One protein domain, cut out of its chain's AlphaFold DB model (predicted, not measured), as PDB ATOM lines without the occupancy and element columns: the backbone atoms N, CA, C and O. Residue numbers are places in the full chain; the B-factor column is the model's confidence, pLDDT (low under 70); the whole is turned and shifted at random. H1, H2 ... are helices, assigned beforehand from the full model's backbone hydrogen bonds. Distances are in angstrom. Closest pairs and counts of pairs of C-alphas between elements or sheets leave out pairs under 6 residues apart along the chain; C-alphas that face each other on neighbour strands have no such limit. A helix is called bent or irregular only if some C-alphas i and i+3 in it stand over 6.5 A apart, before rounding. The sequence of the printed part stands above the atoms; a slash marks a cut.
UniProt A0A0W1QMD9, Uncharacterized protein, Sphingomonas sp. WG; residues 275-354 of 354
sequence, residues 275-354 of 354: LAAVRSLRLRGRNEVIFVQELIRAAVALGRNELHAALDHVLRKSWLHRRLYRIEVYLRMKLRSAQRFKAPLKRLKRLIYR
ATOM      1  N   LEU A 275      23.177  -6.796 -38.257       97.56
ATOM      2  CA  LEU A 275      24.544  -6.404 -38.617       97.56
ATOM      3  C   LEU A 275      25.375  -5.980 -37.398       97.56
ATOM      4  O   LEU A 275      26.592  -6.147 -37.407       97.56
ATOM      5  N   ALA A 276      24.749  -5.455 -36.341       97.00
ATOM      6  CA  ALA A 276      25.433  -5.147 -35.087       97.00
ATOM      7  C   ALA A 276      25.927  -6.429 -34.393       97.00
ATOM      8  O   ALA A 276      27.088  -6.494 -33.981       97.00
ATOM      9  N   ALA A 277      25.092  -7.475 -34.351       96.44
ATOM     10  CA  ALA A 277      25.486  -8.790 -33.851       96.44
ATOM     11  C   ALA A 277      26.601  -9.416 -34.708       96.44
ATOM     12  O   ALA A 277      27.571  -9.944 -34.172       96.44
ATOM     13  N   VAL A 278      26.541  -9.290 -36.038       96.44
ATOM     14  CA  VAL A 278      27.636  -9.737 -36.921       96.44
ATOM     15  C   VAL A 278      28.926  -8.977 -36.620       96.44
ATOM     16  O   VAL A 278      29.980  -9.584 -36.420       96.44
ATOM     17  N   ARG A 279      28.853  -7.646 -36.521       95.94
ATOM     18  CA  ARG A 279      30.004  -6.791 -36.210       95.94
ATOM     19  C   ARG A 279      30.579  -7.045 -34.827       95.94
ATOM     20  O   ARG A 279      31.705  -6.616 -34.609       95.94
ATOM     21  N   SER A 280      29.895  -7.724 -33.906       92.56
ATOM     22  CA  SER A 280      30.433  -8.037 -32.574       92.56
ATOM     23  C   SER A 280      31.391  -9.239 -32.585       92.56
ATOM     24  O   SER A 280      32.323  -9.276 -31.777       92.56
ATOM     25  N   LEU A 281      31.288 -10.131 -33.581       92.00
ATOM     26  CA  LEU A 281      32.082 -11.363 -33.699       92.00
ATOM     27  C   LEU A 281      33.594 -11.137 -33.575       92.00
ATOM     28  O   LEU A 281      34.135 -10.184 -34.127       92.00
ATOM     29  N   ARG A 282      34.309 -12.040 -32.896       89.06
ATOM     30  CA  ARG A 282      35.780 -12.015 -32.789       89.06
ATOM     31  C   ARG A 282      36.369 -13.337 -33.258       89.06
ATOM     32  O   ARG A 282      36.094 -14.379 -32.670       89.06
ATOM     33  N   LEU A 283      37.208 -13.289 -34.291       89.62
ATOM     34  CA  LEU A 283      37.805 -14.486 -34.886       89.62
ATOM     35  C   LEU A 283      39.064 -14.897 -34.125       89.62
ATOM     36  O   LEU A 283      39.946 -14.074 -33.874       89.62
ATOM     37  N   ARG A 284      39.154 -16.183 -33.779       79.62
ATOM     38  CA  ARG A 284      40.269 -16.734 -33.000       79.62
ATOM     39  C   ARG A 284      41.399 -17.230 -33.890       79.62
ATOM     40  O   ARG A 284      42.535 -16.804 -33.723       79.62
ATOM     41  N   GLY A 285      41.103 -18.111 -34.836       83.50
ATOM     42  CA  GLY A 285      42.107 -18.819 -35.615       83.50
ATOM     43  C   GLY A 285      41.870 -18.766 -37.116       83.50
ATOM     44  O   GLY A 285      41.044 -18.019 -37.636       83.50
ATOM     45  N   ARG A 286      42.666 -19.568 -37.829       86.94
ATOM     46  CA  ARG A 286      42.592 -19.702 -39.288       86.94
ATOM     47  C   ARG A 286      41.260 -20.310 -39.732       86.94
ATOM     48  O   ARG A 286      40.701 -19.844 -40.715       86.94
ATOM     49  N   ASN A 287      40.741 -21.265 -38.960       89.81
ATOM     50  CA  ASN A 287      39.456 -21.913 -39.203       89.81
ATOM     51  C   ASN A 287      38.316 -20.890 -39.319       89.81
ATOM     52  O   ASN A 287      37.623 -20.840 -40.323       89.81
ATOM     53  N   GLU A 288      38.171 -20.009 -38.329       91.38
ATOM     54  CA  GLU A 288      37.144 -18.964 -38.334       91.38
ATOM     55  C   GLU A 288      37.296 -17.959 -39.484       91.38
ATOM     56  O   GLU A 288      36.302 -17.410 -39.951       91.38
ATOM     57  N   VAL A 289      38.529 -17.701 -39.924       92.94
ATOM     58  CA  VAL A 289      38.824 -16.746 -41.001       92.94
ATOM     59  C   VAL A 289      38.415 -17.294 -42.359       92.94
ATOM     60  O   VAL A 289      37.713 -16.585 -43.071       92.94
ATOM     61  N   ILE A 290      38.784 -18.539 -42.681       94.00
ATOM     62  CA  ILE A 290      38.367 -19.238 -43.917       94.00
ATOM     63  C   ILE A 290      36.852 -19.116 -44.092       94.00
ATOM     64  O   ILE A 290      36.309 -18.660 -45.090       94.00
ATOM     65  N   PHE A 291      36.186 -19.429 -43.001       94.25
ATOM     66  CA  PHE A 291      34.760 -19.450 -42.829       94.25
ATOM     67  C   PHE A 291      34.060 -18.090 -42.976       94.25
ATOM     68  O   PHE A 291      32.937 -18.028 -43.477       94.25
ATOM     69  N   VAL A 292      34.707 -17.002 -42.563       95.56
ATOM     70  CA  VAL A 292      34.231 -15.632 -42.813       95.56
ATOM     71  C   VAL A 292      34.527 -15.190 -44.246       95.56
ATOM     72  O   VAL A 292      33.701 -14.512 -44.847       95.56
ATOM     73  N   GLN A 293      35.663 -15.592 -44.817       95.50
ATOM     74  CA  GLN A 293      36.020 -15.274 -46.203       95.50
ATOM     75  C   GLN A 293      35.048 -15.910 -47.203       95.50
ATOM     76  O   GLN A 293      34.660 -15.256 -48.166       95.50
ATOM     77  N   GLU A 294      34.591 -17.139 -46.952       94.88
ATOM     78  CA  GLU A 294      33.493 -17.757 -47.709       94.88
ATOM     79  C   GLU A 294      32.230 -16.889 -47.711       94.88
ATOM     80  O   GLU A 294      31.680 -16.615 -48.773       94.88
ATOM     81  N   LEU A 295      31.803 -16.401 -46.541       96.94
ATOM     82  CA  LEU A 295      30.624 -15.537 -46.438       96.94
ATOM     83  C   LEU A 295      30.816 -14.187 -47.126       96.94
ATOM     84  O   LEU A 295      29.862 -13.664 -47.688       96.94
ATOM     85  N   ILE A 296      32.025 -13.619 -47.097       97.25
ATOM     86  CA  ILE A 296      32.333 -12.391 -47.840       97.25
ATOM     87  C   ILE A 296      32.162 -12.634 -49.338       97.25
ATOM     88  O   ILE A 296      31.484 -11.848 -49.996       97.25
ATOM     89  N   ARG A 297      32.717 -13.733 -49.869       96.25
ATOM     90  CA  ARG A 297      32.561 -14.097 -51.287       96.25
ATOM     91  C   ARG A 297      31.084 -14.245 -51.662       96.25
ATOM     92  O   ARG A 297      30.659 -13.658 -52.651       96.25
ATOM     93  N   ALA A 298      30.300 -14.941 -50.837       95.94
ATOM     94  CA  ALA A 298      28.862 -15.097 -51.045       95.94
ATOM     95  C   ALA A 298      28.101 -13.759 -50.972       95.94
ATOM     96  O   ALA A 298      27.273 -13.469 -51.832       95.94
ATOM     97  N   ALA A 299      28.409 -12.906 -49.991       97.69
ATOM     98  CA  ALA A 299      27.776 -11.597 -49.842       97.69
ATOM     99  C   ALA A 299      28.073 -10.670 -51.030       97.69
ATOM    100  O   ALA A 299      27.172  -9.968 -51.481       97.69
ATOM    101  N   VAL A 300      29.303 -10.686 -51.553       97.62
ATOM    102  CA  VAL A 300      29.681  -9.933 -52.759       97.62
ATOM    103  C   VAL A 300      28.924 -10.455 -53.979       97.62
ATOM    104  O   VAL A 300      28.316  -9.661 -54.690       97.62
ATOM    105  N   ALA A 301      28.903 -11.776 -54.190       96.75
ATOM    106  CA  ALA A 301      28.205 -12.391 -55.320       96.75
ATOM    107  C   ALA A 301      26.695 -12.084 -55.330       96.75
ATOM    108  O   ALA A 301      26.106 -11.924 -56.393       96.75
ATOM    109  N   LEU A 302      26.081 -11.959 -54.149       96.50
ATOM    110  CA  LEU A 302      24.654 -11.670 -53.975       96.50
ATOM    111  C   LEU A 302      24.338 -10.172 -53.790       96.50
ATOM    112  O   LEU A 302      23.209  -9.823 -53.451       96.50
ATOM    113  N   GLY A 303      25.318  -9.273 -53.942       97.19
ATOM    114  CA  GLY A 303      25.108  -7.824 -53.805       97.19
ATOM    115  C   GLY A 303      24.759  -7.344 -52.385       97.19
ATOM    116  O   GLY A 303      24.250  -6.238 -52.203       97.19
ATOM    117  N   ARG A 304      25.035  -8.138 -51.342       97.25
ATOM    118  CA  ARG A 304      24.739  -7.822 -49.929       97.25
ATOM    119  C   ARG A 304      25.851  -6.967 -49.306       97.25
ATOM    120  O   ARG A 304      26.559  -7.388 -48.387       97.25
ATOM    121  N   ASN A 305      25.981  -5.736 -49.802       97.19
ATOM    122  CA  ASN A 305      27.071  -4.804 -49.474       97.19
ATOM    123  C   ASN A 305      27.222  -4.511 -47.972       97.19
ATOM    124  O   ASN A 305      28.341  -4.458 -47.459       97.19
ATOM    125  N   GLU A 306      26.117  -4.363 -47.240       97.75
ATOM    126  CA  GLU A 306      26.174  -4.069 -45.803       97.75
ATOM    127  C   GLU A 306      26.750  -5.232 -44.982       97.75
ATOM    128  O   GLU A 306      27.511  -5.018 -44.032       97.75
ATOM    129  N   LEU A 307      26.422  -6.471 -45.372       97.69
ATOM    130  CA  LEU A 307      26.949  -7.677 -44.741       97.69
ATOM    131  C   LEU A 307      28.432  -7.857 -45.065       97.69
ATOM    132  O   LEU A 307      29.222  -8.142 -44.164       97.69
ATOM    133  N   HIS A 308      28.825  -7.627 -46.321       97.88
ATOM    134  CA  HIS A 308      30.231  -7.599 -46.714       97.88
ATOM    135  C   HIS A 308      31.026  -6.604 -45.848       97.88
ATOM    136  O   HIS A 308      32.012  -6.997 -45.223       97.88
ATOM    137  N   ALA A 309      30.561  -5.358 -45.717       97.69
ATOM    138  CA  ALA A 309      31.227  -4.348 -44.894       97.69
ATOM    139  C   ALA A 309      31.319  -4.756 -43.408       97.69
ATOM    140  O   ALA A 309      32.334  -4.518 -42.747       97.69
ATOM    141  N   ALA A 310      30.276  -5.395 -42.866       97.81
ATOM    142  CA  ALA A 310      30.287  -5.920 -41.502       97.81
ATOM    143  C   ALA A 310      31.329  -7.040 -41.311       97.81
ATOM    144  O   ALA A 310      32.065  -7.031 -40.321       97.81
ATOM    145  N   LEU A 311      31.426  -7.978 -42.253       96.88
ATOM    146  CA  LEU A 311      32.379  -9.090 -42.202       96.88
ATOM    147  C   LEU A 311      33.827  -8.630 -42.408       96.88
ATOM    148  O   LEU A 311      34.726  -9.111 -41.714       96.88
ATOM    149  N   ASP A 312      34.061  -7.662 -43.291       95.88
ATOM    150  CA  ASP A 312      35.392  -7.091 -43.489       95.88
ATOM    151  C   ASP A 312      35.867  -6.330 -42.237       95.88
ATOM    152  O   ASP A 312      36.996  -6.506 -41.766       95.88
ATOM    153  N   HIS A 313      34.963  -5.594 -41.578       95.31
ATOM    154  CA  HIS A 313      35.233  -5.017 -40.260       95.31
ATOM    155  C   HIS A 313      35.627  -6.091 -39.226       95.31
ATOM    156  O   HIS A 313      36.596  -5.910 -38.479       95.31
ATOM    157  N   VAL A 314      34.928  -7.235 -39.204       95.25
ATOM    158  CA  VAL A 314      35.245  -8.374 -38.321       95.25
ATOM    159  C   VAL A 314      36.641  -8.943 -38.600       95.25
ATOM    160  O   VAL A 314      37.373  -9.234 -37.644       95.25
ATOM    161  N   LEU A 315      37.045  -9.069 -39.868       92.62
ATOM    162  CA  LEU A 315      38.388  -9.525 -40.239       92.62
ATOM    163  C   LEU A 315      39.474  -8.575 -39.722       92.62
ATOM    164  O   LEU A 315      40.432  -9.037 -39.088       92.62
ATOM    165  N   ARG A 316      39.306  -7.264 -39.943       91.19
ATOM    166  CA  ARG A 316      40.279  -6.234 -39.540       91.19
ATOM    167  C   ARG A 316      40.438  -6.168 -38.022       91.19
ATOM    168  O   ARG A 316      41.549  -6.308 -37.511       91.19
ATOM    169  N   LYS A 317      39.336  -6.056 -37.273       90.88
ATOM    170  CA  LYS A 317      39.388  -5.930 -35.802       90.88
ATOM    171  C   LYS A 317      39.908  -7.190 -35.099       90.88
ATOM    172  O   LYS A 317      40.425  -7.130 -33.983       90.88
ATOM    173  N   SER A 318      39.773  -8.354 -35.736       90.25
ATOM    174  CA  SER A 318      40.226  -9.627 -35.166       90.25
ATOM    175  C   SER A 318      41.730  -9.860 -35.344       90.25
ATOM    176  O   SER A 318      42.249 -10.848 -34.830       90.25
ATOM    177  N   TRP A 319      42.464  -8.973 -36.029       83.06
ATOM    178  CA  TRP A 319      43.890  -9.162 -36.323       83.06
ATOM    179  C   TRP A 319      44.751  -9.402 -35.070       83.06
ATOM    180  O   TRP A 319      45.508 -10.376 -35.024       83.06
ATOM    181  N   LEU A 320      44.588  -8.583 -34.023       75.38
ATOM    182  CA  LEU A 320      45.353  -8.740 -32.781       75.38
ATOM    183  C   LEU A 320      44.983 -10.038 -32.044       75.38
ATOM    184  O   LEU A 320      45.863 -10.783 -31.613       75.38
ATOM    185  N   HIS A 321      43.687 -10.362 -31.977       75.12
ATOM    186  CA  HIS A 321      43.185 -11.596 -31.358       75.12
ATOM    187  C   HIS A 321      43.761 -12.841 -32.033       75.12
ATOM    188  O   HIS A 321      44.181 -13.778 -31.357       75.12
ATOM    189  N   ARG A 322      43.858 -12.819 -33.367       79.94
ATOM    190  CA  ARG A 322      44.449 -13.904 -34.157       79.94
ATOM    191  C   ARG A 322      45.932 -14.093 -33.860       79.94
ATOM    192  O   ARG A 322      46.388 -15.231 -33.775       79.94
ATOM    193  N   ARG A 323      46.695 -13.004 -33.692       75.56
ATOM    194  CA  ARG A 323      48.113 -13.087 -33.298       75.56
ATOM    195  C   ARG A 323      48.268 -13.720 -31.917       75.56
ATOM    196  O   ARG A 323      49.035 -14.669 -31.778       75.56
ATOM    197  N   LEU A 324      47.486 -13.265 -30.940       76.19
ATOM    198  CA  LEU A 324      47.507 -13.811 -29.580       76.19
ATOM    199  C   LEU A 324      47.109 -15.293 -29.546       76.19
ATOM    200  O   LEU A 324      47.772 -16.096 -28.896       76.19
ATOM    201  N   TYR A 325      46.078 -15.682 -30.299       73.94
ATOM    202  CA  TYR A 325      45.648 -17.077 -30.370       73.94
ATOM    203  C   TYR A 325      46.699 -17.991 -31.016       73.94
ATOM    204  O   TYR A 325      46.894 -19.109 -30.550       73.94
ATOM    205  N   ARG A 326      47.424 -17.530 -32.049       72.69
ATOM    206  CA  ARG A 326      48.536 -18.306 -32.636       72.69
ATOM    207  C   ARG A 326      49.643 -18.569 -31.619       72.69
ATOM    208  O   ARG A 326      50.127 -19.695 -31.549       72.69
ATOM    209  N   ILE A 327      50.008 -17.558 -30.830       73.38
ATOM    210  CA  ILE A 327      50.991 -17.702 -29.748       73.38
ATOM    211  C   ILE A 327      50.472 -18.702 -28.713       73.38
ATOM    212  O   ILE A 327      51.190 -19.613 -28.322       73.38
ATOM    213  N   GLU A 328      49.205 -18.592 -28.317       73.06
ATOM    214  CA  GLU A 328      48.603 -19.513 -27.358       73.06
ATOM    215  C   GLU A 328      48.598 -20.967 -27.853       73.06
ATOM    216  O   GLU A 328      48.959 -21.865 -27.097       73.06
ATOM    217  N   VAL A 329      48.198 -21.219 -29.104       68.25
ATOM    218  CA  VAL A 329      48.211 -22.569 -29.694       68.25
ATOM    219  C   VAL A 329      49.637 -23.112 -29.746       68.25
ATOM    220  O   VAL A 329      49.865 -24.239 -29.320       68.25
ATOM    221  N   TYR A 330      50.601 -22.295 -30.176       70.69
ATOM    222  CA  TYR A 330      52.015 -22.669 -30.178       70.69
ATOM    223  C   TYR A 330      52.513 -23.052 -28.774       70.69
ATOM    224  O   TYR A 330      53.097 -24.119 -28.587       70.69
ATOM    225  N   LEU A 331      52.211 -22.230 -27.763       68.75
ATOM    226  CA  LEU A 331      52.573 -22.500 -26.371       68.75
ATOM    227  C   LEU A 331      51.887 -23.760 -25.834       68.75
ATOM    228  O   LEU A 331      52.537 -24.555 -25.166       68.75
ATOM    229  N   ARG A 332      50.607 -23.993 -26.155       66.00
ATOM    230  CA  ARG A 332      49.882 -25.220 -25.775       66.00
ATOM    231  C   ARG A 332      50.514 -26.476 -26.369       66.00
ATOM    232  O   ARG A 332      50.539 -27.503 -25.701       66.00
ATOM    233  N   MET A 333      51.010 -26.400 -27.603       63.75
ATOM    234  CA  MET A 333      51.658 -27.532 -28.270       63.75
ATOM    235  C   MET A 333      53.057 -27.815 -27.704       63.75
ATOM    236  O   MET A 333      53.449 -28.975 -27.613       63.75
ATOM    237  N   LYS A 334      53.799 -26.780 -27.283       64.75
ATOM    238  CA  LYS A 334      55.164 -26.916 -26.737       64.75
ATOM    239  C   LYS A 334      55.217 -27.177 -25.225       64.75
ATOM    240  O   LYS A 334      56.114 -27.878 -24.767       64.75
ATOM    241  N   LEU A 335      54.287 -26.635 -24.437       60.88
ATOM    242  CA  LEU A 335      54.334 -26.657 -22.971       60.88
ATOM    243  C   LEU A 335      53.203 -27.519 -22.394       60.88
ATOM    244  O   LEU A 335      52.061 -27.075 -22.287       60.88
ATOM    245  N   ARG A 336      53.532 -28.729 -21.917       52.34
ATOM    246  CA  ARG A 336      52.592 -29.608 -21.180       52.34
ATOM    247  C   ARG A 336      51.948 -28.905 -19.973       52.34
ATOM    248  O   ARG A 336      50.782 -29.132 -19.671       52.34
ATOM    249  N   SER A 337      52.681 -28.006 -19.311       50.81
ATOM    250  CA  SER A 337      52.209 -27.221 -18.159       50.81
ATOM    251  C   SER A 337      51.114 -26.202 -18.504       50.81
ATOM    252  O   SER A 337      50.359 -25.809 -17.614       50.81
ATOM    253  N   ALA A 338      50.952 -25.821 -19.778       50.62
ATOM    254  CA  ALA A 338      49.896 -24.907 -20.216       50.62
ATOM    255  C   ALA A 338      48.482 -25.494 -20.031       50.62
ATOM    256  O   ALA A 338      47.512 -24.739 -19.933       50.62
ATOM    257  N   GLN A 339      48.356 -26.824 -19.897       53.94
ATOM    258  CA  GLN A 339      47.100 -27.477 -19.515       53.94
ATOM    259  C   GLN A 339      46.598 -27.012 -18.135       53.94
ATOM    260  O   GLN A 339      45.389 -26.897 -17.944       53.94
ATOM    261  N   ARG A 340      47.486 -26.642 -17.196       54.88
ATOM    262  CA  ARG A 340      47.094 -26.138 -15.861       54.88
ATOM    263  C   ARG A 340      46.410 -24.769 -15.917       54.88
ATOM    264  O   ARG A 340      45.546 -24.473 -15.101       54.88
ATOM    265  N   PHE A 341      46.716 -23.960 -16.931       56.50
ATOM    266  CA  PHE A 341      46.077 -22.659 -17.150       56.50
ATOM    267  C   PHE A 341      44.787 -22.756 -17.989       56.50
ATOM    268  O   PHE A 341      44.149 -21.743 -18.280       56.50
ATOM    269  N   LYS A 342      44.351 -23.968 -18.371       58.78
ATOM    270  CA  LYS A 342      43.204 -24.214 -19.266       58.78
ATOM    271  C   LYS A 342      41.881 -23.694 -18.717       58.78
ATOM    272  O   LYS A 342      41.156 -23.025 -19.451       58.78
ATOM    273  N   ALA A 343      41.542 -24.017 -17.471       58.62
ATOM    274  CA  ALA A 343      40.293 -23.580 -16.846       58.62
ATOM    275  C   ALA A 343      40.206 -22.042 -16.724       58.62
ATOM    276  O   ALA A 343      39.222 -21.477 -17.219       58.62
ATOM    277  N   PRO A 344      41.230 -21.336 -16.195       60.81
ATOM    278  CA  PRO A 344      41.208 -19.875 -16.148       60.81
ATOM    279  C   PRO A 344      41.215 -19.239 -17.547       60.81
ATOM    280  O   PRO A 344      40.436 -18.319 -17.793       60.81
ATOM    281  N   LEU A 345      41.972 -19.780 -18.512       61.38
ATOM    282  CA  LEU A 345      41.936 -19.305 -19.902       61.38
ATOM    283  C   LEU A 345      40.573 -19.539 -20.566       61.38
ATOM    284  O   LEU A 345      40.092 -18.662 -21.276       61.38
ATOM    285  N   LYS A 346      39.909 -20.686 -20.351       58.12
ATOM    286  CA  LYS A 346      38.546 -20.934 -20.862       58.12
ATOM    287  C   LYS A 346      37.549 -19.940 -20.266       58.12
ATOM    288  O   LYS A 346      36.704 -19.441 -21.007       58.12
ATOM    289  N   ARG A 347      37.651 -19.628 -18.969       60.94
ATOM    290  CA  ARG A 347      36.780 -18.652 -18.293       60.94
ATOM    291  C   ARG A 347      36.992 -17.239 -18.840       60.94
ATOM    292  O   ARG A 347      36.025 -16.613 -19.258       60.94
ATOM    293  N   LEU A 348      38.246 -16.800 -18.960       60.97
ATOM    294  CA  LEU A 348      38.611 -15.520 -19.578       60.97
ATOM    295  C   LEU A 348      38.128 -15.435 -21.035       60.97
ATOM    296  O   LEU A 348      37.557 -14.437 -21.462       60.97
ATOM    297  N   LYS A 349      38.275 -16.519 -21.801       62.09
ATOM    298  CA  LYS A 349      37.788 -16.592 -23.183       62.09
ATOM    299  C   LYS A 349      36.268 -16.500 -23.280       62.09
ATOM    300  O   LYS A 349      35.769 -15.844 -24.184       62.09
ATOM    301  N   ARG A 350      35.508 -17.133 -22.386       62.41
ATOM    302  CA  ARG A 350      34.044 -16.978 -22.403       62.41
ATOM    303  C   ARG A 350      33.622 -15.526 -22.169       62.41
ATOM    304  O   ARG A 350      32.604 -15.140 -22.711       62.41
ATOM    305  N   LEU A 351      34.403 -14.736 -21.432       61.03
ATOM    306  CA  LEU A 351      34.127 -13.311 -21.214       61.03
ATOM    307  C   LEU A 351      34.464 -12.442 -22.436       61.03
ATOM    308  O   LEU A 351      33.783 -11.461 -22.693       61.03
ATOM    309  N   ILE A 352      35.493 -12.809 -23.207       60.69
ATOM    310  CA  ILE A 352      35.953 -12.027 -24.373       60.69
ATOM    311  C   ILE A 352      35.184 -12.375 -25.660       60.69
ATOM    312  O   ILE A 352      35.090 -11.550 -26.568       60.69
ATOM    313  N   TYR A 353      34.694 -13.612 -25.775       54.69
ATOM    314  CA  TYR A 353      34.205 -14.191 -27.032       54.69
ATOM    315  C   TYR A 353      32.745 -14.689 -26.980       54.69
ATOM    316  O   TYR A 353      32.361 -15.433 -27.885       54.69
ATOM    317  N   ARG A 354      31.980 -14.390 -25.919       51.84
ATOM    318  CA  ARG A 354      30.534 -14.671 -25.891       51.84
ATOM    319  C   ARG A 354      29.742 -13.631 -26.658       51.84
ATOM    320  O   ARG A 354      30.145 -12.451 -26.605       51.84
TER     321      ARG A 354
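What this domain is: This is residues 275 to 354 of the 354 residues of an uncharacterized protein of Sphingomonas sp. WG (UniProt A0A0W1QMD9). The longest helix, H5, folds back from the end of H4 in a narrow V at one end of a loose rod, while the other end is a helical hairpin of H2 and H3 with the short H1 beside H3. H4 runs on from this three-helix end toward the corner with H5, and residues 343 to 351, within H5, stick out with no other part near them. The printed part has 80 residues with five named helices, in the order H1, H2, H3, H4, H5, and no named strand, and its class is all helix. It is loose, with a radius of gyration of the C-alphas of 15.1 A, and spans 49 by 22 by 15 A.

How they stand to each other: H5, residues 336 to 353, has a kink of 54 degrees near residue 344. It is irregular: C-alphas 340 and 343 are 7.3 A apart, and its line is a rough one. H4, residues 319 to 334, and H5 only just touch, with 3 pairs of C-alphas within 8 A, and only at the corner by their link. Their closest C-alphas, those of Arg 332 and Ala 338, are 5.6 A apart, and they run opposite ways at a shallow tilt of 23 degrees. H3, residues 305 to 317, and H4 meet only through their link. H2, residues 286 to 301, touches H3, and the two form a helical hairpin, running opposite ways at a shallow tilt of 22 degrees; their closest C-alphas, those of Ile 296 and His 308, are 5.4 A apart. H1, residues 275 to 280, touches H3, closest at the C-alphas of Arg 279 and Ala 310, 5.4 A apart, and runs the same way at a shallow tilt of 7 degrees. H2 and H4 are close but not clearly touching: their closest C-alphas, those of Arg 286 and Arg 322, are 8.0 A apart. H5 is apart from H1, H2 and H3. Every O i to N i+4 pair is within hydrogen-bond range in H1, H3 and H4, against 11 of 12 in H2 and 9 of 14 in H5.

Where its parts are: H5 measures 24.7 A from its first C-alpha to its last, C-alpha 353 at (34.205, -14.191, -27.032). H4 measures 23.1 A and begins at C-alpha 319 at (43.890, -9.162, -36.323). H2 measures 22.7 A, H3 18.4 A and H1 8.6 A, with C-alpha 275 at (24.544, -6.404, -38.617).

The domain as a whole: The two C-alphas farthest apart are those of Gly 303 and Ser 337, at 48.8 A. The printed part has no cut, and its four links between helices are tight. The mean pLDDT of the printed part is 80.8; residue 329 and residues 331 to 354 are under 70.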